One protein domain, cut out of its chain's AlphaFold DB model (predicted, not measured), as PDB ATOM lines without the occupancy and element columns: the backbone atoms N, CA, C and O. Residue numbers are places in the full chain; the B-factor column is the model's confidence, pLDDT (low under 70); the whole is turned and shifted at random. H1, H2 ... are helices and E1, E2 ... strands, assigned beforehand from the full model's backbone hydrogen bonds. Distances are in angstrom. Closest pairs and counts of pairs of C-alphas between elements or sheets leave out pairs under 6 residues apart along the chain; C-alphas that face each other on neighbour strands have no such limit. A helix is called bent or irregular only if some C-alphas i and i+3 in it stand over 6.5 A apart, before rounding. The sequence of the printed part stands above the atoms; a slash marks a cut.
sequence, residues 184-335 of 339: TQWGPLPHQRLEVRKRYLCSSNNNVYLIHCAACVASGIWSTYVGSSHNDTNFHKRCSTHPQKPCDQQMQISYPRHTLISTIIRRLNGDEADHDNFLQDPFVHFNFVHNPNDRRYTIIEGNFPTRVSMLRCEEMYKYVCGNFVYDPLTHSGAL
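Overview. This is residues 184 to 335 of the 339 residues of an uncharacterized protein of Folsomia candida (UniProt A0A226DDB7). A twisted sheet of three long strands, E4, E2 and E3, with a short fourth, E5, is covered along one face by the long helix H6, while H2 and H5 also pack on the sheet. Between H2 and H5 the chain makes a wide excursion away from the sheet through H3, H4 and residues 269 to 281. The printed part has 152 residues, with six named helices and five named strands in the order E1 E2 H1 E3 H2 H3 H4 H5 E4 H6 E5; the class is mixed, helices and strands. The sheet's order is E4, E2, E3, E5, mixed. The whole is compact, with a radius of gyration of the C-alphas of 15.4 A and spans of 47 by 36 by 25 A.

Along the chain. E4, residues 295 to 302, is 20.7 A long; E2, residues 207 to 213, is 19.9 A and begins at C-alpha 207 (-59.048, 38.389, -41.150). E3, residues 223 to 229, is 20.0 A, and E5, residues 332 to 334, ends at C-alpha 334 (-49.233, 27.331, -28.844). H6, residues 307 to 320, is 19.9 A. The other elements are H1, residues 214 to 218; H2, 235 to 241; H3, 249 to 254; H5, 282 to 289; and E1, 193 to 195. H4, residues 257 to 268, is 17.2 A and irregular: C-alphas 258 and 261 are 7.2 A apart.

Arrangement. The sheet is strongly twisted. E2 is antiparallel to E4, with N 210 and O 298 2.7 A apart, and to E3, with N 211 and O 225 2.7 A apart. E3 and E5 are parallel, with N 224 and O 333 3.1 A apart. H6 and the sheet form two layers, a helix on one face of a sheet; H6 runs along the strands over E2 and E3 at a height of 8.2 A, and its closest C-alphas to E3 are Lys 318 and Val 226, 5.6 A. H2 and H5 are on the same face of the sheet, H1 on the opposite face. H4 and H5 only just touch, with 3 pairs of C-alphas within 8 A, closest at Leu 268 and Val 289, 7.4 A; H4 does so with residues 264 to 268 alone. H3 is not on the sheet and touches no helix. E1 pairs with no named strand; residues 184 to 185 pair with its residues 193 to 194, antiparallel. Every O i to N i+4 pair is within hydrogen-bond range in H1, H2, H3, H5 and H6, and 6 of 8 in H4.

Size, cuts and confidence. The C-alphas farthest apart, Asp 271 and Pro 305, are 48.4 A apart. The printed part has no cut. The links E1 to E2, H4 to H5 and H6 to E5 are long. The mean pLDDT of the printed part is 84.7; residues 196 to 204 and 231 to 233 are under 70.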
ATOM      1  N   THR A 184     -48.306  27.324 -45.873       78.12
ATOM      2  CA  THR A 184     -47.344  27.769 -44.867       78.12
ATOM      3  C   THR A 184     -47.010  26.597 -43.954       78.12
ATOM      4  O   THR A 184     -47.869  26.131 -43.208       78.12
ATOM      5  N   GLN A 185     -45.755  26.154 -43.977       84.75
ATOM      6  CA  GLN A 185     -45.215  25.219 -42.993       84.75
ATOM      7  C   GLN A 185     -44.975  25.972 -41.676       84.75
ATOM      8  O   GLN A 185     -44.175  26.905 -41.641       84.75
ATOM      9  N   TRP A 186     -45.685  25.605 -40.611       88.25
ATOM     10  CA  TRP A 186     -45.612  26.287 -39.312       88.25
ATOM     11  C   TRP A 186     -44.982  25.440 -38.206       88.25
ATOM     12  O   TRP A 186     -44.651  25.978 -37.151       88.25
ATOM     13  N   GLY A 187     -44.792  24.145 -38.450       90.75
ATOM     14  CA  GLY A 187     -44.053  23.247 -37.569       90.75
ATOM     15  C   GLY A 187     -43.132  22.298 -38.338       90.75
ATOM     16  O   GLY A 187     -43.095  22.340 -39.566       90.75
ATOM     17  N   PRO A 188     -42.358  21.456 -37.643       89.19
ATOM     18  CA  PRO A 188     -41.371  20.564 -38.254       89.19
ATOM     19  C   PRO A 188     -41.982  19.376 -39.011       89.19
ATOM     20  O   PRO A 188     -41.332  18.812 -39.889       89.19
ATOM     21  N   LEU A 189     -43.212  18.966 -38.685       88.69
ATOM     22  CA  LEU A 189     -43.825  17.763 -39.253       88.69
ATOM     23  C   LEU A 189     -44.636  18.077 -40.521       88.69
ATOM     24  O   LEU A 189     -45.290  19.116 -40.573       88.69
ATOM     25  N   PRO A 190     -44.714  17.170 -41.517       83.56
ATOM     26  CA  PRO A 190     -45.415  17.435 -42.782       83.56
ATOM     27  C   PRO A 190     -46.886  17.863 -42.650       83.56
ATOM     28  O   PRO A 190     -47.384  18.612 -43.483       83.56
ATOM     29  N   HIS A 191     -47.584  17.415 -41.601       83.50
ATOM     30  CA  HIS A 191     -48.977  17.794 -41.337       83.50
ATOM     31  C   HIS A 191     -49.120  19.175 -40.673       83.50
ATOM     32  O   HIS A 191     -50.219  19.719 -40.613       83.50
ATOM     33  N   GLN A 192     -48.028  19.762 -40.175       87.88
ATOM     34  CA  GLN A 192     -47.994  21.096 -39.567       87.88
ATOM     35  C   GLN A 192     -47.815  22.169 -40.642       87.88
ATOM     36  O   GLN A 192     -46.914  23.013 -40.613       87.88
ATOM     37  N   ARG A 193     -48.706  22.091 -41.624       83.88
ATOM     38  CA  ARG A 193     -48.760  22.922 -42.813       83.88
ATOM     39  C   ARG A 193     -50.183  23.438 -42.950       83.88
ATOM     40  O   ARG A 193     -51.139  22.682 -42.826       83.88
ATOM     41  N   LEU A 194     -50.333  24.738 -43.150       78.44
ATOM     42  CA  LEU A 194     -51.616  25.343 -43.489       78.44
ATOM     43  C   LEU A 194     -51.677  25.523 -44.983       78.44
ATOM     44  O   LEU A 194     -50.786  26.170 -45.511       78.44
ATOM     45  N   GLU A 195     -52.729  25.047 -45.635       73.25
ATOM     46  CA  GLU A 195     -52.986  25.369 -47.035       73.25
ATOM     47  C   GLU A 195     -53.690  26.736 -47.106       73.25
ATOM     48  O   GLU A 195     -54.881  26.883 -46.822       73.25
ATOM     49  N   VAL A 196     -52.915  27.776 -47.411       66.69
ATOM     50  CA  VAL A 196     -53.403  29.144 -47.557       66.69
ATOM     51  C   VAL A 196     -54.131  29.256 -48.885       66.69
ATOM     52  O   VAL A 196     -53.529  29.252 -49.954       66.69
ATOM     53  N   ARG A 197     -55.447  29.422 -48.795       61.56
ATOM     54  CA  ARG A 197     -56.322  29.544 -49.958       61.56
ATOM     55  C   ARG A 197     -56.171  30.861 -50.699       61.56
ATOM     56  O   ARG A 197     -56.512  30.906 -51.867       61.56
ATOM     57  N   LYS A 198     -55.767  31.940 -50.022       59.84
ATOM     58  CA  LYS A 198     -55.898  33.309 -50.538       59.84
ATOM     59  C   LYS A 198     -54.646  34.139 -50.263       59.84
ATOM     60  O   LYS A 198     -54.054  34.047 -49.191       59.84
ATOM     61  N   ARG A 199     -54.256  35.013 -51.196       55.91
ATOM     62  CA  ARG A 199     -53.242  36.043 -50.925       55.91
ATOM     63  C   ARG A 199     -53.935  37.258 -50.333       55.91
ATOM     64  O   ARG A 199     -54.781  37.876 -50.974       55.91
ATOM     65  N   TYR A 200     -53.515  37.644 -49.140       58.81
ATOM     66  CA  TYR A 200     -53.993  38.859 -48.498       58.81
ATOM     67  C   TYR A 200     -52.993  39.987 -48.669       58.81
ATOM     68  O   TYR A 200     -51.777  39.784 -48.681       58.81
ATOM     69  N   LEU A 201     -53.523  41.198 -48.775       60.69
ATOM     70  CA  LEU A 201     -52.726  42.403 -48.641       60.69
ATOM     71  C   LEU A 201     -52.716  42.782 -47.166       60.69
ATOM     72  O   LEU A 201     -53.655  42.513 -46.426       60.69
ATOM     73  N   CYS A 202     -51.679  43.471 -46.713       61.25
ATOM     74  CA  CYS A 202     -51.660  43.920 -45.326       61.25
ATOM     75  C   CYS A 202     -52.691  45.033 -45.020       61.25
ATOM     76  O   CYS A 202     -52.871  45.404 -43.860       61.25
ATOM     77  N   SER A 203     -53.365  45.562 -46.051       60.19
ATOM     78  CA  SER A 203     -54.566  46.400 -45.943       60.19
ATOM     79  C   SER A 203     -55.861  45.598 -45.766       60.19
ATOM     80  O   SER A 203     -56.904  46.198 -45.520       60.19
ATOM     81  N   SER A 204     -55.823  44.268 -45.884       68.88
ATOM     82  CA  SER A 204     -56.985  43.424 -45.638       68.88
ATOM     83  C   SER A 204     -57.438  43.572 -44.176       68.88
ATOM     84  O   SER A 204     -56.622  43.578 -43.248       68.88
ATOM     85  N   ASN A 205     -58.755  43.626 -43.980       71.50
ATOM     86  CA  ASN A 205     -59.427  43.684 -42.680       71.50
ATOM     87  C   ASN A 205     -60.354  42.480 -42.513       71.50
ATOM     88  O   ASN A 205     -60.664  41.812 -43.492       71.50
ATOM     89  N   ASN A 206     -60.839  42.249 -41.290       79.94
ATOM     90  CA  ASN A 206     -61.702  41.109 -40.961       79.94
ATOM     91  C   ASN A 206     -61.043  39.802 -41.389       79.94
ATOM     92  O   ASN A 206     -61.567  39.076 -42.226       79.94
ATOM     93  N   ASN A 207     -59.867  39.547 -40.823       82.69
ATOM     94  CA  ASN A 207     -59.048  38.389 -41.150       82.69
ATOM     95  C   ASN A 207     -58.633  37.631 -39.902       82.69
ATOM     96  O   ASN A 207     -58.491  38.227 -38.836       82.69
ATOM     97  N   VAL A 208     -58.351  36.350 -40.089       87.12
ATOM     98  CA  VAL A 208     -57.649  35.476 -39.153       87.12
ATOM     99  C   VAL A 208     -56.239  35.262 -39.688       87.12
ATOM    100  O   VAL A 208     -56.060  34.976 -40.870       87.12
ATOM    101  N   TYR A 209     -55.230  35.408 -38.840       87.12
ATOM    102  CA  TYR A 209     -53.827  35.245 -39.194       87.12
ATOM    103  C   TYR A 209     -53.090  34.343 -38.205       87.12
ATOM    104  O   TYR A 209     -53.427  34.272 -37.027       87.12
ATOM    105  N   LEU A 210     -52.043  33.705 -38.711       88.50
ATOM    106  CA  LEU A 210     -51.041  32.939 -37.996       88.50
ATOM    107  C   LEU A 210     -49.745  33.751 -37.916       88.50
ATOM    108  O   LEU A 210     -49.264  34.295 -38.915       88.50
ATOM    109  N   ILE A 211     -49.143  33.766 -36.736       89.19
ATOM    110  CA  ILE A 211     -47.749  34.127 -36.510       89.19
ATOM    111  C   ILE A 211     -46.999  32.842 -36.172       89.19
ATOM    112  O   ILE A 211     -47.473  32.076 -35.339       89.19
ATOM    113  N   HIS A 212     -45.846  32.603 -36.793       90.12
ATOM    114  CA  HIS A 212     -44.969  31.489 -36.421       90.12
ATOM    115  C   HIS A 212     -43.500  31.916 -36.369       90.12
ATOM    116  O   HIS A 212     -43.116  32.928 -36.965       90.12
ATOM    117  N   CYS A 213     -42.684  31.156 -35.637       90.75
ATOM    118  CA  CYS A 213     -41.246  31.386 -35.510       90.75
ATOM    119  C   CYS A 213     -40.461  30.457 -36.446       90.75
ATOM    120  O   CYS A 213     -40.466  29.242 -36.263       90.75
ATOM    121  N   ALA A 214     -39.760  31.022 -37.432       88.25
ATOM    122  CA  ALA A 214     -38.947  30.249 -38.369       88.25
ATOM    123  C   ALA A 214     -37.763  29.537 -37.687       88.25
ATOM    124  O   ALA A 214     -37.416  28.430 -38.088       88.25
ATOM    125  N   ALA A 215     -37.179  30.139 -36.643       90.94
ATOM    126  CA  ALA A 215     -36.105  29.517 -35.869       90.94
ATOM    127  C   ALA A 215     -36.595  28.279 -35.104       90.94
ATOM    128  O   ALA A 215     -35.934  27.249 -35.149       90.94
ATOM    129  N   CYS A 216     -37.789  28.329 -34.497       93.69
ATOM    130  CA  CYS A 216     -38.396  27.151 -33.869       93.69
ATOM    131  C   CYS A 216     -38.537  25.999 -34.870       93.69
ATOM    132  O   CYS A 216     -38.088  24.891 -34.588       93.69
ATOM    133  N   VAL A 217     -39.088  26.283 -36.058       91.19
ATOM    134  CA  VAL A 217     -39.254  25.281 -37.124       91.19
ATOM    135  C   VAL A 217     -37.908  24.674 -37.527       91.19
ATOM    136  O   VAL A 217     -37.799  23.455 -37.643       91.19
ATOM    137  N   ALA A 218     -36.873  25.504 -37.696       90.06
ATOM    138  CA  ALA A 218     -35.524  25.044 -38.027       90.06
ATOM    139  C   ALA A 218     -34.902  24.161 -36.928       90.06
ATOM    140  O   ALA A 218     -34.152  23.239 -37.240       90.06
ATOM    141  N   SER A 219     -35.250  24.406 -35.664       93.19
ATOM    142  CA  SER A 219     -34.799  23.634 -34.499       93.19
ATOM    143  C   SER A 219     -35.617  22.362 -34.238       93.19
ATOM    144  O   SER A 219     -35.413  21.706 -33.220       93.19
ATOM    145  N   GLY A 220     -36.554  21.995 -35.120       94.50
ATOM    146  CA  GLY A 220     -37.371  20.792 -34.939       94.50
ATOM    147  C   GLY A 220     -38.503  20.942 -33.916       94.50
ATOM    148  O   GLY A 220     -39.076  19.941 -33.495       94.50
ATOM    149  N   ILE A 221     -38.843  22.174 -33.532       94.75
ATOM    150  CA  ILE A 221     -39.964  22.522 -32.646       94.75
ATOM    151  C   ILE A 221     -40.883  23.525 -33.356       94.75
ATOM    152  O   ILE A 221     -40.691  23.857 -34.523       94.75
ATOM    153  N   TRP A 222     -41.923  24.024 -32.697       95.00
ATOM    154  CA  TRP A 222     -42.824  25.002 -33.309       95.00
ATOM    155  C   TRP A 222     -43.305  25.997 -32.270       95.00
ATOM    156  O   TRP A 222     -43.493  25.633 -31.120       95.00
ATOM    157  N   SER A 223     -43.526  27.243 -32.680       95.25
ATOM    158  CA  SER A 223     -44.200  28.240 -31.849       95.25
ATOM    159  C   SER A 223     -45.142  29.044 -32.713       95.25
ATOM    160  O   SER A 223     -44.710  29.645 -33.704       95.25
ATOM    161  N   THR A 224     -46.422  29.043 -32.354       94.38
ATOM    162  CA  THR A 224     -47.487  29.644 -33.156       94.38
ATOM    163  C   THR A 224     -48.400  30.521 -32.314       94.38
ATOM    164  O   THR A 224     -48.656  30.267 -31.142       94.38
ATOM    165  N   TYR A 225     -48.930  31.564 -32.941       93.56
ATOM    166  CA  TYR A 225     -50.010  32.373 -32.399       93.56
ATOM    167  C   TYR A 225     -51.036  32.628 -33.493       93.56
ATOM    168  O   TYR A 225     -50.693  33.126 -34.564       93.56
ATOM    169  N   VAL A 226     -52.298  32.335 -33.218       92.75
ATOM    170  CA  VAL A 226     -53.420  32.670 -34.090       92.75
ATOM    171  C   VAL A 226     -54.171  33.847 -33.493       92.75
ATOM    172  O   VAL A 226     -54.474  33.879 -32.300       92.75
ATOM    173  N   GLY A 227     -54.476  34.831 -34.328       91.31
ATOM    174  CA  GLY A 227     -55.271  35.980 -33.931       91.31
ATOM    175  C   GLY A 227     -56.073  36.531 -35.091       91.31
ATOM    176  O   GLY A 227     -55.986  36.058 -36.223       91.31
ATOM    177  N   SER A 228     -56.852  37.565 -34.809       89.94
ATOM    178  CA  SER A 228     -57.694  38.215 -35.801       89.94
ATOM    179  C   SER A 228     -57.502  39.730 -35.848       89.94
ATOM    180  O   SER A 228     -56.932  40.348 -34.942       89.94
ATOM    181  N   SER A 229     -57.894  40.329 -36.973       85.44
ATOM    182  CA  SER A 229     -57.863  41.776 -37.217       85.44
ATOM    183  C   SER A 229     -59.214  42.256 -37.729       85.44
ATOM    184  O   SER A 229     -59.803  41.601 -38.587       85.44
ATOM    185  N   HIS A 230     -59.661  43.420 -37.260       81.38
ATOM    186  CA  HIS A 230     -60.974  44.008 -37.552       81.38
ATOM    187  C   HIS A 230     -60.853  45.359 -38.261       81.38
ATOM    188  O   HIS A 230     -59.774  45.938 -38.301       81.38
ATOM    189  N   ASN A 231     -61.958  45.902 -38.776       65.19
ATOM    190  CA  ASN A 231     -61.966  47.215 -39.440       65.19
ATOM    191  C   ASN A 231     -61.345  48.351 -38.591       65.19
ATOM    192  O   ASN A 231     -60.619  49.179 -39.135       65.19
ATOM    193  N   ASP A 232     -61.530  48.344 -37.266       60.94
ATOM    194  CA  ASP A 232     -60.977  49.376 -36.360       60.94
ATOM    195  C   ASP A 232     -59.462  49.220 -36.103       60.94
ATOM    196  O   ASP A 232     -58.759  50.127 -35.631       60.94
ATOM    197  N   THR A 233     -58.938  48.030 -36.401       65.19
ATOM    198  CA  THR A 233     -57.527  47.664 -36.278       65.19
ATOM    199  C   THR A 233     -57.134  46.790 -37.453       65.19
ATOM    200  O   THR A 233     -57.075  45.563 -37.346       65.19
ATOM    201  N   ASN A 234     -56.858  47.444 -38.585       72.19
ATOM    202  CA  ASN A 234     -56.374  46.739 -39.763       72.19
ATOM    203  C   ASN A 234     -55.171  45.849 -39.427       72.19
ATOM    204  O   ASN A 234     -54.453  46.074 -38.443       72.19
ATOM    205  N   PHE A 235     -54.952  44.822 -40.242       77.81
ATOM    206  CA  PHE A 235     -53.905  43.836 -39.994       77.81
ATOM    207  C   PHE A 235     -52.534  44.480 -39.733       77.81
ATOM    208  O   PHE A 235     -51.832  44.065 -38.813       77.81
ATOM    209  N   HIS A 236     -52.185  45.557 -40.450       74.50
ATOM    210  CA  HIS A 236     -50.994  46.367 -40.179       74.50
ATOM    211  C   HIS A 236     -50.911  46.878 -38.741       74.50
ATOM    212  O   HIS A 236     -49.906  46.656 -38.064       74.50
ATOM    213  N   LYS A 237     -51.956  47.564 -38.271       75.50
ATOM    214  CA  LYS A 237     -52.011  48.104 -36.915       75.50
ATOM    215  C   LYS A 237     -51.875  46.967 -35.913       75.50
ATOM    216  O   LYS A 237     -51.043  47.061 -35.016       75.50
ATOM    217  N   ARG A 238     -52.583  45.853 -36.115       80.94
ATOM    218  CA  ARG A 238     -52.500  44.691 -35.222       80.94
ATOM    219  C   ARG A 238     -51.103  44.060 -35.195       80.94
ATOM    220  O   ARG A 238     -50.560  43.804 -34.122       80.94
ATOM    221  N   CYS A 239     -50.475  43.883 -36.352       78.06
ATOM    222  CA  CYS A 239     -49.108  43.374 -36.432       78.06
ATOM    223  C   CYS A 239     -48.091  44.326 -35.815       78.06
ATOM    224  O   CYS A 239     -47.128  43.862 -35.221       78.06
ATOM    225  N   SER A 240     -48.319  45.637 -35.907       75.62
ATOM    226  CA  SER A 240     -47.461  46.637 -35.277       75.62
ATOM    227  C   SER A 240     -47.574  46.659 -33.752       75.62
ATOM    228  O   SER A 240     -46.644  47.137 -33.111       75.62
ATOM    229  N   THR A 241     -48.669  46.144 -33.171       79.06
ATOM    230  CA  THR A 241     -48.876  46.109 -31.713       79.06
ATOM    231  C   THR A 241     -48.320  44.862 -31.033       79.06
ATOM    232  O   THR A 241     -47.895  44.960 -29.886       79.06
ATOM    233  N   HIS A 242     -48.266  43.715 -31.724       79.25
ATOM    234  CA  HIS A 242     -47.663  42.477 -31.190       79.25
ATOM    235  C   HIS A 242     -46.240  42.658 -30.626       79.25
ATOM    236  O   HIS A 242     -45.932  42.052 -29.610       79.25
ATOM    237  N   PRO A 243     -45.365  43.499 -31.212       77.69
ATOM    238  CA  PRO A 243     -44.021  43.746 -30.705       77.69
ATOM    239  C   PRO A 243     -43.932  44.852 -29.651       77.69
ATOM    240  O   PRO A 243     -42.825  45.270 -29.334       77.69
ATOM    241  N   GLN A 244     -45.047  45.399 -29.156       80.62
ATOM    242  CA  GLN A 244     -45.003  46.581 -28.284       80.62
ATOM    243  C   GLN A 244     -45.144  46.259 -26.798       80.62
ATOM    244  O   GLN A 244     -44.590  46.989 -25.975       80.62
ATOM    245  N   LYS A 245     -45.907  45.221 -26.446       84.19
ATOM    246  CA  LYS A 245     -46.201  44.856 -25.055       84.19
ATOM    247  C   LYS A 245     -46.796  43.446 -24.952       84.19
ATOM    248  O   LYS A 245     -47.357  42.992 -25.952       84.19
ATOM    249  N   PRO A 246     -46.747  42.812 -23.762       87.06
ATOM    250  CA  PRO A 246     -47.444  41.555 -23.498       87.06
ATOM    251  C   PRO A 246     -48.913  41.606 -23.931       87.06
ATOM    252  O   PRO A 246     -49.575  42.637 -23.774       87.06
ATOM    253  N   CYS A 247     -49.421  40.514 -24.496       82.81
ATOM    254  CA  CYS A 247     -50.783  40.449 -25.027       82.81
ATOM    255  C   CYS A 247     -51.840  40.487 -23.917       82.81
ATOM    256  O   CYS A 247     -52.895  41.097 -24.097       82.81
ATOM    257  N   ASP A 248     -51.544  39.870 -22.777       82.69
ATOM    258  CA  ASP A 248     -52.457  39.742 -21.645       82.69
ATOM    259  C   ASP A 248     -52.385  40.957 -20.693       82.69
ATOM    260  O   ASP A 248     -51.309  41.490 -20.411       82.69
ATOM    261  N   GLN A 249     -53.541  41.437 -20.215       83.94
ATOM    262  CA  GLN A 249     -53.606  42.617 -19.343       83.94
ATOM    263  C   GLN A 249     -53.030  42.342 -17.950       83.94
ATOM    264  O   GLN A 249     -52.357  43.213 -17.398       83.94
ATOM    265  N   GLN A 250     -53.259  41.153 -17.392       85.75
ATOM    266  CA  GLN A 250     -52.675  40.752 -16.116       85.75
ATOM    267  C   GLN A 250     -51.151  40.698 -16.241       85.75
ATOM    268  O   GLN A 250     -50.457  41.253 -15.395       85.75
ATOM    269  N   MET A 251     -50.626  40.163 -17.348       85.50
ATOM    270  CA  MET A 251     -49.184  40.178 -17.627       85.50
ATOM    271  C   MET A 251     -48.615  41.596 -17.768       85.50
ATOM    272  O   MET A 251     -47.533  41.878 -17.263       85.50
ATOM    273  N   GLN A 252     -49.342  42.518 -18.410       87.06
ATOM    274  CA  GLN A 252     -48.926  43.927 -18.494       87.06
ATOM    275  C   GLN A 252     -48.840  44.599 -17.114       87.06
ATOM    276  O   GLN A 252     -47.991  45.469 -16.917       87.06
ATOM    277  N   ILE A 253     -49.718  44.221 -16.179       86.81
ATOM    278  CA  ILE A 253     -49.729  44.743 -14.806       86.81
ATOM    279  C   ILE A 253     -48.593  44.118 -13.988       86.81
ATOM    280  O   ILE A 253     -47.858  44.845 -13.323       86.81
ATOM    281  N   SER A 254     -48.423  42.796 -14.066       86.12
ATOM    282  CA  SER A 254     -47.398  42.059 -13.317       86.12
ATOM    283  C   SER A 254     -45.971  42.364 -13.785       86.12
ATOM    284  O   SER A 254     -45.046  42.341 -12.975       86.12
ATOM    285  N   TYR A 255     -45.781  42.695 -15.069       85.00
ATOM    286  CA  TYR A 255     -44.466  42.952 -15.668       85.00
ATOM    287  C   TYR A 255     -44.399  44.335 -16.330       85.00
ATOM    288  O   TYR A 255     -44.412  44.453 -17.563       85.00
ATOM    289  N   PRO A 256     -44.305  45.418 -15.537       82.62
ATOM    290  CA  PRO A 256     -44.184  46.763 -16.076       82.62
ATOM    291  C   PRO A 256     -42.876  46.937 -16.864       82.62
ATOM    292  O   PRO A 256     -41.851  46.312 -16.595       82.62
ATOM    293  N   ARG A 257     -42.887  47.854 -17.839       79.06
ATOM    294  CA  ARG A 257     -41.833  48.003 -18.866       79.06
ATOM    295  C   ARG A 257     -40.396  48.128 -18.330       79.06
ATOM    296  O   ARG A 257     -39.470  47.745 -19.036       79.06
ATOM    297  N   HIS A 258     -40.205  48.674 -17.129       81.50
ATOM    298  CA  HIS A 258     -38.882  48.906 -16.542       81.50
ATOM    299  C   HIS A 258     -38.247  47.643 -15.930       81.50
ATOM    300  O   HIS A 258     -37.024  47.562 -15.883       81.50
ATOM    301  N   THR A 259     -39.038  46.648 -15.513       82.38
ATOM    302  CA  THR A 259     -38.533  45.347 -15.029       82.38
ATOM    303  C   THR A 259     -38.631  44.251 -16.083       82.38
ATOM    304  O   THR A 259     -37.813  43.330 -16.079       82.38
ATOM    305  N   LEU A 260     -39.568  44.396 -17.024       86.81
ATOM    306  CA  LEU A 260     -39.899  43.461 -18.098       86.81
ATOM    307  C   LEU A 260     -38.685  42.768 -18.734       86.81
ATOM    308  O   LEU A 260     -38.583  41.547 -18.692       86.81
ATOM    309  N   ILE A 261     -37.748  43.541 -19.294       89.50
ATOM    310  CA  ILE A 261     -36.598  42.983 -20.028       89.50
ATOM    311  C   ILE A 261     -35.695  42.168 -19.094       89.50
ATOM    312  O   ILE A 261     -35.271  41.074 -19.452       89.50
ATOM    313  N   SER A 262     -35.430  42.674 -17.885       90.38
ATOM    314  CA  SER A 262     -34.575  41.979 -16.916       90.38
ATOM    315  C   SER A 262     -35.176  40.646 -16.466       90.38
ATOM    316  O   SER A 262     -34.454  39.663 -16.349       90.38
ATOM    317  N   THR A 263     -36.498  40.596 -16.271       91.56
ATOM    318  CA  THR A 263     -37.207  39.368 -15.903       91.56
ATOM    319  C   THR A 263     -37.183  38.351 -17.036       91.56
ATOM    320  O   THR A 263     -36.895  37.184 -16.791       91.56
ATOM    321  N   ILE A 264     -37.408  38.786 -18.282       91.88
ATOM    322  CA  ILE A 264     -37.331  37.899 -19.451       91.88
ATOM    323  C   ILE A 264     -35.941  37.258 -19.545       91.88
ATOM    324  O   ILE A 264     -35.845  36.043 -19.676       91.88
ATOM    325  N   ILE A 265     -34.871  38.053 -19.428       91.75
ATOM    326  CA  ILE A 265     -33.492  37.546 -19.511       91.75
ATOM    327  C   ILE A 265     -33.208  36.529 -18.401       91.75
ATOM    328  O   ILE A 265     -32.706  35.449 -18.699       91.75
ATOM    329  N   ARG A 266     -33.567  36.831 -17.142       93.25
ATOM    330  CA  ARG A 266     -33.378  35.890 -16.023       93.25
ATOM    331  C   ARG A 266     -34.085  34.559 -16.270       93.25
ATOM    332  O   ARG A 266     -33.492  33.510 -16.053       93.25
ATOM    333  N   ARG A 267     -35.326  34.585 -16.763       92.62
ATOM    334  CA  ARG A 267     -36.084  33.355 -17.044       92.62
ATOM    335  C   ARG A 267     -35.510  32.555 -18.204       92.62
ATOM    336  O   ARG A 267     -35.397  31.342 -18.090       92.62
ATOM    337  N   LEU A 268     -35.084  33.221 -19.278       91.88
ATOM    338  CA  LEU A 268     -34.422  32.556 -20.408       91.88
ATOM    339  C   LEU A 268     -33.085  31.913 -20.014       91.88
ATOM    340  O   LEU A 268     -32.713  30.891 -20.582       91.88
ATOM    341  N   ASN A 269     -32.381  32.483 -19.034       92.31
ATOM    342  CA  ASN A 269     -31.144  31.918 -18.494       92.31
ATOM    343  C   ASN A 269     -31.379  30.810 -17.451       92.31
ATOM    344  O   ASN A 269     -30.422  30.158 -17.038       92.31
ATOM    345  N   GLY A 270     -32.623  30.602 -17.007       89.38
ATOM    346  CA  GLY A 270     -32.954  29.678 -15.920       89.38
ATOM    347  C   GLY A 270     -32.671  30.218 -14.511       89.38
ATOM    348  O   GLY A 270     -32.765  29.462 -13.549       89.38
ATOM    349  N   ASP A 271     -32.367  31.513 -14.368       92.50
ATOM    350  CA  ASP A 271     -32.137  32.171 -13.071       92.50
ATOM    351  C   ASP A 271     -33.444  32.343 -12.271       92.50
ATOM    352  O   ASP A 271     -33.435  32.496 -11.049       92.50
ATOM    353  N   GLU A 272     -34.582  32.362 -12.966       91.75
ATOM    354  CA  GLU A 272     -35.924  32.520 -12.407       91.75
ATOM    355  C   GLU A 272     -36.877  31.541 -13.109       91.75
ATOM    356  O   GLU A 272     -36.837  31.397 -14.329       91.75
ATOM    357  N   ALA A 273     -37.748  30.865 -12.358       87.81
ATOM    358  CA  ALA A 273     -38.725  29.943 -12.933       87.81
ATOM    359  C   ALA A 273     -39.901  30.687 -13.600       87.81
ATOM    360  O   ALA A 273     -40.399  31.686 -13.081       87.81
ATOM    361  N   ASP A 274     -40.398  30.164 -14.726       88.12
ATOM    362  CA  ASP A 274     -41.510  30.747 -15.494       88.12
ATOM    363  C   ASP A 274     -42.893  30.225 -15.047       88.12
ATOM    364  O   ASP A 274     -43.659  29.684 -15.839       88.12
ATOM    365  N   HIS A 275     -43.217  30.339 -13.753       85.12
ATOM    366  CA  HIS A 275     -44.407  29.704 -13.153       85.12
ATOM    367  C   HIS A 275     -45.759  30.137 -13.739       85.12
ATOM    368  O   HIS A 275     -46.733  29.394 -13.662       85.12
ATOM    369  N   ASP A 276     -45.835  31.336 -14.299       87.00
ATOM    370  CA  ASP A 276     -47.038  31.901 -14.912       87.00
ATOM    371  C   ASP A 276     -47.031  31.804 -16.448       87.00
ATOM    372  O   ASP A 276     -47.896  32.389 -17.116       87.00
ATOM    373  N   ASN A 277     -46.083  31.042 -17.012       87.81
ATOM    374  CA  ASN A 277     -45.872  30.892 -18.449       87.81
ATOM    375  C   ASN A 277     -45.768  32.261 -19.133       87.81
ATOM    376  O   ASN A 277     -46.471  32.555 -20.106       87.81
ATOM    377  N   PHE A 278     -44.953  33.157 -18.582       89.50
ATOM    378  CA  PHE A 278     -44.751  34.473 -19.165       89.50
ATOM    379  C   PHE A 278     -44.007  34.387 -20.498       89.50
ATOM    380  O   PHE A 278     -44.312  35.146 -21.420       89.50
ATOM    381  N   LEU A 279     -43.099  33.417 -20.649       91.25
ATOM    382  CA  LEU A 279     -42.389  33.173 -21.906       91.25
ATOM    383  C   LEU A 279     -43.314  32.635 -23.017       91.25
ATOM    384  O   LEU A 279     -42.967  32.741 -24.195       91.25
ATOM    385  N   GLN A 280     -44.515  32.145 -22.669       92.00
ATOM    386  CA  GLN A 280     -45.571  31.793 -23.630       92.00
ATOM    387  C   GLN A 280     -46.194  33.036 -24.291       92.00
ATOM    388  O   GLN A 280     -46.863  32.915 -25.317       92.00
ATOM    389  N   ASP A 281     -46.025  34.241 -23.737       92.25
ATOM    390  CA  ASP A 281     -46.631  35.435 -24.323       92.25
ATOM    391  C   ASP A 281     -46.053  35.716 -25.731       92.25
ATOM    392  O   ASP A 281     -44.830  35.762 -25.899       92.25
ATOM    393  N   PRO A 282     -46.893  35.963 -26.759       90.94
ATOM    394  CA  PRO A 282     -46.427  36.219 -28.123       90.94
ATOM    395  C   PRO A 282     -45.425  37.371 -28.243       90.94
ATOM    396  O   PRO A 282     -44.494  37.302 -29.051       90.94
ATOM    397  N   PHE A 283     -45.590  38.437 -27.457       89.88
ATOM    398  CA  PHE A 283     -44.635  39.539 -27.436       89.88
ATOM    399  C   PHE A 283     -43.285  39.078 -26.886       89.88
ATOM    400  O   PHE A 283     -42.249  39.456 -27.433       89.88
ATOM    401  N   VAL A 284     -43.277  38.258 -25.838       91.50
ATOM    402  CA  VAL A 284     -42.035  37.769 -25.237       91.50
ATOM    403  C   VAL A 284     -41.341  36.799 -26.191       91.50
ATOM    404  O   VAL A 284     -40.193  37.030 -26.578       91.50
ATOM    405  N   HIS A 285     -42.061  35.781 -26.667       92.38
ATOM    406  CA  HIS A 285     -41.495  34.763 -27.541       92.38
ATOM    407  C   HIS A 285     -40.874  35.370 -28.807       92.38
ATOM    408  O   HIS A 285     -39.693  35.172 -29.093       92.38
ATOM    409  N   PHE A 286     -41.638  36.169 -29.557       89.12
ATOM    410  CA  PHE A 286     -41.189  36.650 -30.863       89.12
ATOM    411  C   PHE A 286     -40.190  37.813 -30.829       89.12
ATOM    412  O   PHE A 286     -39.744  38.232 -31.898       89.12
ATOM    413  N   ASN A 287     -39.879  38.384 -29.663       88.19
ATOM    414  CA  ASN A 287     -38.889  39.462 -29.571       88.19
ATOM    415  C   ASN A 287     -37.660  39.099 -28.733       88.19
ATOM    416  O   ASN A 287     -36.651  39.789 -28.864       88.19
ATOM    417  N   PHE A 288     -37.736  38.064 -27.889       91.25
ATOM    418  CA  PHE A 288     -36.674  37.760 -26.927       91.25
ATOM    419  C   PHE A 288     -36.211  36.302 -26.932       91.25
ATOM    420  O   PHE A 288     -35.034  36.073 -26.679       91.25
ATOM    421  N   VAL A 289     -37.081  35.327 -27.237       91.00
ATOM    422  CA  VAL A 289     -36.659  33.911 -27.314       91.00
ATOM    423  C   VAL A 289     -35.810  33.675 -28.569       91.00
ATOM    424  O   VAL A 289     -34.800  32.983 -28.519       91.00
ATOM    425  N   HIS A 290     -36.192  34.293 -29.690       89.31
ATOM    426  CA  HIS A 290     -35.477  34.231 -30.970       89.31
ATOM    427  C   HIS A 290     -35.322  35.626 -31.598       89.31
ATOM    428  O   HIS A 290     -35.817  36.624 -31.067       89.31
ATOM    429  N   ASN A 291     -34.644  35.718 -32.752       87.94
ATOM    430  CA  ASN A 291     -34.467  36.991 -33.441       87.94
ATOM    431  C   ASN A 291     -35.833  37.525 -33.923       87.94
ATOM    432  O   ASN A 291     -36.602  36.777 -34.532       87.94
ATOM    433  N   PRO A 292     -36.141  38.828 -33.769       83.69
ATOM    434  CA  PRO A 292     -37.376  39.413 -34.301       83.69
ATOM    435  C   PRO A 292     -37.580  39.201 -35.812       83.69
ATOM    436  O   PRO A 292     -38.710  39.245 -36.307       83.69
ATOM    437  N   ASN A 293     -36.494  38.971 -36.558       81.44
ATOM    438  CA  ASN A 293     -36.524  38.634 -37.978       81.44
ATOM    439  C   ASN A 293     -36.901  37.178 -38.267       81.44
ATOM    440  O   ASN A 293     -37.067  36.857 -39.439       81.44
ATOM    441  N   ASP A 294     -37.068  36.310 -37.268       83.19
ATOM    442  CA  ASP A 294     -37.558  34.930 -37.421       83.19
ATOM    443  C   ASP A 294     -39.082  34.844 -37.352       83.19
ATOM    444  O   ASP A 294     -39.678  33.865 -37.802       83.19
ATOM    445  N   ARG A 295     -39.739  35.899 -36.864       85.12
ATOM    446  CA  ARG A 295     -41.195  36.010 -36.862       85.12
ATOM    447  C   ARG A 295     -41.728  36.056 -38.295       85.12
ATOM    448  O   ARG A 295     -41.255  36.817 -39.142       85.12
ATOM    449  N   ARG A 296     -42.743  35.249 -38.579       82.75
ATOM    450  CA  ARG A 296     -43.439  35.194 -39.869       82.75
ATOM    451  C   ARG A 296     -44.917  35.439 -39.647       82.75
ATOM    452  O   ARG A 296     -45.486  34.916 -38.697       82.75
ATOM    453  N   TYR A 297     -45.535  36.198 -40.543       81.69
ATOM    454  CA  TYR A 297     -46.970  36.459 -40.519       81.69
ATOM    455  C   TYR A 297     -47.633  35.865 -41.758       81.69
ATOM    456  O   TYR A 297     -47.176  36.076 -42.881       81.69
ATOM    457  N   THR A 298     -48.733  35.149 -41.553       79.69
ATOM    458  CA  THR A 298     -49.559  34.544 -42.600       79.69
ATOM    459  C   THR A 298     -51.013  34.879 -42.307       79.69
ATOM    460  O   THR A 298     -51.520  34.458 -41.278       79.69
ATOM    461  N   ILE A 299     -51.710  35.617 -43.172       79.88
ATOM    462  CA  ILE A 299     -53.176  35.656 -43.070       79.88
ATOM    463  C   ILE A 299     -53.706  34.323 -43.614       79.88
ATOM    464  O   ILE A 299     -53.288  33.884 -44.683       79.88
ATOM    465  N   ILE A 300     -54.571  33.679 -42.836       79.88
ATOM    466  CA  ILE A 300     -55.107  32.340 -43.081       79.88
ATOM    467  C   ILE A 300     -56.429  32.430 -43.845       79.88
ATOM    468  O   ILE A 300     -56.600  31.777 -44.870       79.88
ATOM    469  N   GLU A 301     -57.357  33.240 -43.329       79.31
ATOM    470  CA  GLU A 301     -58.679  33.461 -43.911       79.31
ATOM    471  C   GLU A 301     -59.125  34.921 -43.689       79.31
ATOM    472  O   GLU A 301     -58.637  35.589 -42.774       79.31
ATOM    473  N   GLY A 302     -60.053  35.441 -44.494       79.25
ATOM    474  CA  GLY A 302     -60.482  36.832 -44.405       79.25
ATOM    475  C   GLY A 302     -61.775  37.153 -45.129       79.25
ATOM    476  O   GLY A 302     -62.323  36.313 -45.831       79.25
ATOM    477  N   ASN A 303     -62.248  38.389 -44.959       74.00
ATOM    478  CA  ASN A 303     -63.539  38.875 -45.470       74.00
ATOM    479  C   ASN A 303     -64.750  38.157 -44.885       74.00
ATOM    480  O   ASN A 303     -65.749  37.909 -45.561       74.00
ATOM    481  N   PHE A 304     -64.668  37.855 -43.594       78.75
ATOM    482  CA  PHE A 304     -65.792  37.279 -42.880       78.75
ATOM    483  C   PHE A 304     -66.990  38.239 -42.891       78.75
ATOM    484  O   PHE A 304     -66.822  39.426 -42.592       78.75
ATOM    485  N   PRO A 305     -68.208  37.731 -43.153       76.00
ATOM    486  CA  PRO A 305     -69.416  38.555 -43.195       76.00
ATOM    487  C   PRO A 305     -69.794  39.100 -41.813       76.00
ATOM    488  O   PRO A 305     -70.453  40.128 -41.701       76.00
ATOM    489  N   THR A 306     -69.381  38.411 -40.744       82.44
ATOM    490  CA  THR A 306     -69.649  38.806 -39.361       82.44
ATOM    491  C   THR A 306     -68.441  38.541 -38.470       82.44
ATOM    492  O   THR A 306     -67.681  37.590 -38.680       82.44
ATOM    493  N   ARG A 307     -68.306  39.341 -37.403       85.44
ATOM    494  CA  ARG A 307     -67.302  39.126 -36.348       85.44
ATOM    495  C   ARG A 307     -67.409  37.735 -35.722       85.44
ATOM    496  O   ARG A 307     -66.387  37.120 -35.455       85.44
ATOM    497  N   VAL A 308     -68.626  37.225 -35.535       85.94
ATOM    498  CA  VAL A 308     -68.866  35.884 -34.976       85.94
ATOM    499  C   VAL A 308     -68.236  34.797 -35.849       85.94
ATOM    500  O   VAL A 308     -67.551  33.923 -35.328       85.94
ATOM    501  N   SER A 309     -68.411  34.867 -37.172       84.06
ATOM    502  CA  SER A 309     -67.834  33.881 -38.102       84.06
ATOM    503  C   SER A 309     -66.306  33.916 -38.085       84.06
ATOM    504  O   SER A 309     -65.655  32.874 -38.079       84.06
ATOM    505  N   MET A 310     -65.738  35.121 -38.015       87.25
ATOM    506  CA  MET A 310     -64.295  35.320 -37.921       87.25
ATOM    507  C   MET A 310     -63.723  34.751 -36.617       87.25
ATOM    508  O   MET A 310     -62.736  34.029 -36.665       87.25
ATOM    509  N   LEU A 311     -64.346  35.030 -35.467       88.00
ATOM    510  CA  LEU A 311     -63.884  34.521 -34.169       88.00
ATOM    511  C   LEU A 311     -64.002  32.994 -34.072       88.00
ATOM    512  O   LEU A 311     -63.119  32.353 -33.517       88.00
ATOM    513  N   ARG A 312     -65.044  32.392 -34.661       87.12
ATOM    514  CA  ARG A 312     -65.148  30.924 -34.765       87.12
ATOM    515  C   ARG A 312     -64.015  30.328 -35.599       87.12
ATOM    516  O   ARG A 312     -63.444  29.313 -35.219       87.12
ATOM    517  N   CYS A 313     -63.676  30.968 -36.718       86.31
ATOM    518  CA  CYS A 313     -62.552  30.553 -37.551       86.31
ATOM    519  C   CYS A 313     -61.206  30.721 -36.826       86.31
ATOM    520  O   CYS A 313     -60.366  29.827 -36.877       86.31
ATOM    521  N   GLU A 314     -61.021  31.829 -36.100       90.50
ATOM    522  CA  GLU A 314     -59.854  32.045 -35.240       90.50
ATOM    523  C   GLU A 314     -59.692  30.898 -34.236       90.50
ATOM    524  O   GLU A 314     -58.614  30.319 -34.140       90.50
ATOM    525  N   GLU A 315     -60.769  30.531 -33.543       89.56
ATOM    526  CA  GLU A 315     -60.764  29.469 -32.537       89.56
ATOM    527  C   GLU A 315     -60.440  28.091 -33.128       89.56
ATOM    528  O   GLU A 315     -59.586  27.371 -32.613       89.56
ATOM    529  N   MET A 316     -61.043  27.759 -34.273       88.44
ATOM    530  CA  MET A 316     -60.711  26.546 -35.022       88.44
ATOM    531  C   MET A 316     -59.213  26.493 -35.355       88.44
ATOM    532  O   MET A 316     -58.573  25.461 -35.164       88.44
ATOM    533  N   TYR A 317     -58.628  27.599 -35.827       89.25
ATOM    534  CA  TYR A 317     -57.206  27.624 -36.165       89.25
ATOM    535  C   TYR A 317     -56.288  27.619 -34.943       89.25
ATOM    536  O   TYR A 317     -55.195  27.076 -35.065       89.25
ATOM    537  N   LYS A 318     -56.696  28.128 -33.774       91.00
ATOM    538  CA  LYS A 318     -55.941  27.916 -32.521       91.00
ATOM    539  C   LYS A 318     -55.859  26.434 -32.167       91.00
ATOM    540  O   LYS A 318     -54.790  25.948 -31.806       91.00
ATOM    541  N   TYR A 319     -56.968  25.712 -32.334       88.19
ATOM    542  CA  TYR A 319     -57.002  24.269 -32.121       88.19
ATOM    543  C   TYR A 319     -56.102  23.532 -33.126       88.19
ATOM    544  O   TYR A 319     -55.244  22.745 -32.740       88.19
ATOM    545  N   VAL A 320     -56.238  23.829 -34.423       86.75
ATOM    546  CA  VAL A 320     -55.439  23.189 -35.488       86.75
ATOM    547  C   VAL A 320     -53.947  23.525 -35.370       86.75
ATOM    548  O   VAL A 320     -53.098  22.652 -35.530       86.75
ATOM    549  N   CYS A 321     -53.611  24.781 -35.077       88.75
ATOM    550  CA  CYS A 321     -52.236  25.285 -35.038       88.75
ATOM    551  C   CYS A 321     -51.665  25.244 -33.621       88.75
ATOM    552  O   CYS A 321     -51.140  26.248 -33.137       88.75
ATOM    553  N   GLY A 322     -51.778  24.087 -32.970       84.00
ATOM    554  CA  GLY A 322     -51.084  23.818 -31.718       84.00
ATOM    555  C   GLY A 322     -51.943  23.346 -30.557       84.00
ATOM    556  O   GLY A 322     -51.387  22.992 -29.523       84.00
ATOM    557  N   ASN A 323     -53.267  23.311 -30.711       87.25
ATOM    558  CA  ASN A 323     -54.197  22.746 -29.733       87.25
ATOM    559  C   ASN A 323     -53.979  23.260 -28.296       87.25
ATOM    560  O   ASN A 323     -54.106  22.511 -27.333       87.25
ATOM    561  N   PHE A 324     -53.587  24.531 -28.157       88.62
ATOM    562  CA  PHE A 324     -53.262  25.156 -26.866       88.62
ATOM    563  C   PHE A 324     -52.149  24.448 -26.064       88.62
ATOM    564  O   PHE A 324     -51.968  24.724 -24.880       88.62
ATOM    565  N   VAL A 325     -51.378  23.557 -26.698       91.50
ATOM    566  CA  VAL A 325     -50.270  22.830 -26.074       91.50
ATOM    567  C   VAL A 325     -49.031  23.708 -26.075       91.50
ATOM    568  O   VAL A 325     -48.570  24.116 -27.138       91.50
ATOM    569  N   TYR A 326     -48.466  23.953 -24.896       93.31
ATOM    570  CA  TYR A 326     -47.219  24.688 -24.716       93.31
ATOM    571  C   TYR A 326     -46.262  23.889 -23.835       93.31
ATOM    572  O   TYR A 326     -46.659  23.373 -22.792       93.31
ATOM    573  N   ASP A 327     -45.010  23.791 -24.271       92.69
ATOM    574  CA  ASP A 327     -43.916  23.179 -23.534       92.69
ATOM    575  C   ASP A 327     -43.045  24.281 -22.900       92.69
ATOM    576  O   ASP A 327     -42.317  24.990 -23.610       92.69
ATOM    577  N   PRO A 328     -43.089  24.432 -21.564       89.75
ATOM    578  CA  PRO A 328     -42.319  25.450 -20.868       89.75
ATOM    579  C   PRO A 328     -40.814  25.162 -20.842       89.75
ATOM    580  O   PRO A 328     -40.058  26.095 -20.600       89.75
ATOM    581  N   LEU A 329     -40.361  23.928 -21.101       89.25
ATOM    582  CA  LEU A 329     -38.931  23.590 -21.106       89.25
ATOM    583  C   LEU A 329     -38.238  24.060 -22.383       89.25
ATOM    584  O   LEU A 329     -37.098  24.513 -22.346       89.25
ATOM    585  N   THR A 330     -38.927  23.951 -23.518       90.81
ATOM    586  CA  THR A 330     -38.411  24.387 -24.824       90.81
ATOM    587  C   THR A 330     -38.909  25.776 -25.224       90.81
ATOM    588  O   THR A 330     -38.535  26.286 -26.281       90.81
ATOM    589  N   HIS A 331     -39.765  26.385 -24.397       91.81
ATOM    590  CA  HIS A 331     -40.469  27.641 -24.669       91.81
ATOM    591  C   HIS A 331     -41.186  27.631 -26.024       91.81
ATOM    592  O   HIS A 331     -41.189  28.623 -26.767       91.81
ATOM    593  N   SER A 332     -41.765  26.481 -26.369       93.62
ATOM    594  CA  SER A 332     -42.344  26.223 -27.681       93.62
ATOM    595  C   SER A 332     -43.762  25.675 -27.581       93.62
ATOM    596  O   SER A 332     -44.180  25.158 -26.552       93.62
ATOM    597  N   GLY A 333     -44.543  25.853 -28.636       94.06
ATOM    598  CA  GLY A 333     -45.930  25.427 -28.728       94.06
ATOM    599  C   GLY A 333     -46.899  26.577 -29.011       94.06
ATOM    600  O   GLY A 333     -46.547  27.614 -29.583       94.06
ATOM    601  N   ALA A 334     -48.160  26.380 -28.640       94.88
ATOM    602  CA  ALA A 334     -49.233  27.331 -28.844       94.88
ATOM    603  C   ALA A 334     -49.086  28.482 -27.850       94.88
ATOM    604  O   ALA A 334     -49.202  28.314 -26.637       94.88
ATOM    605  N   LEU A 335     -48.873  29.681 -28.379       94.12
ATOM    606  CA  LEU A 335     -48.774  30.911 -27.595       94.12
ATOM    607  C   LEU A 335     -50.162  31.495 -27.270       94.12
ATOM    608  O   LEU A 335     -50.293  32.476 -26.539       94.12
TER     609      LEU A 335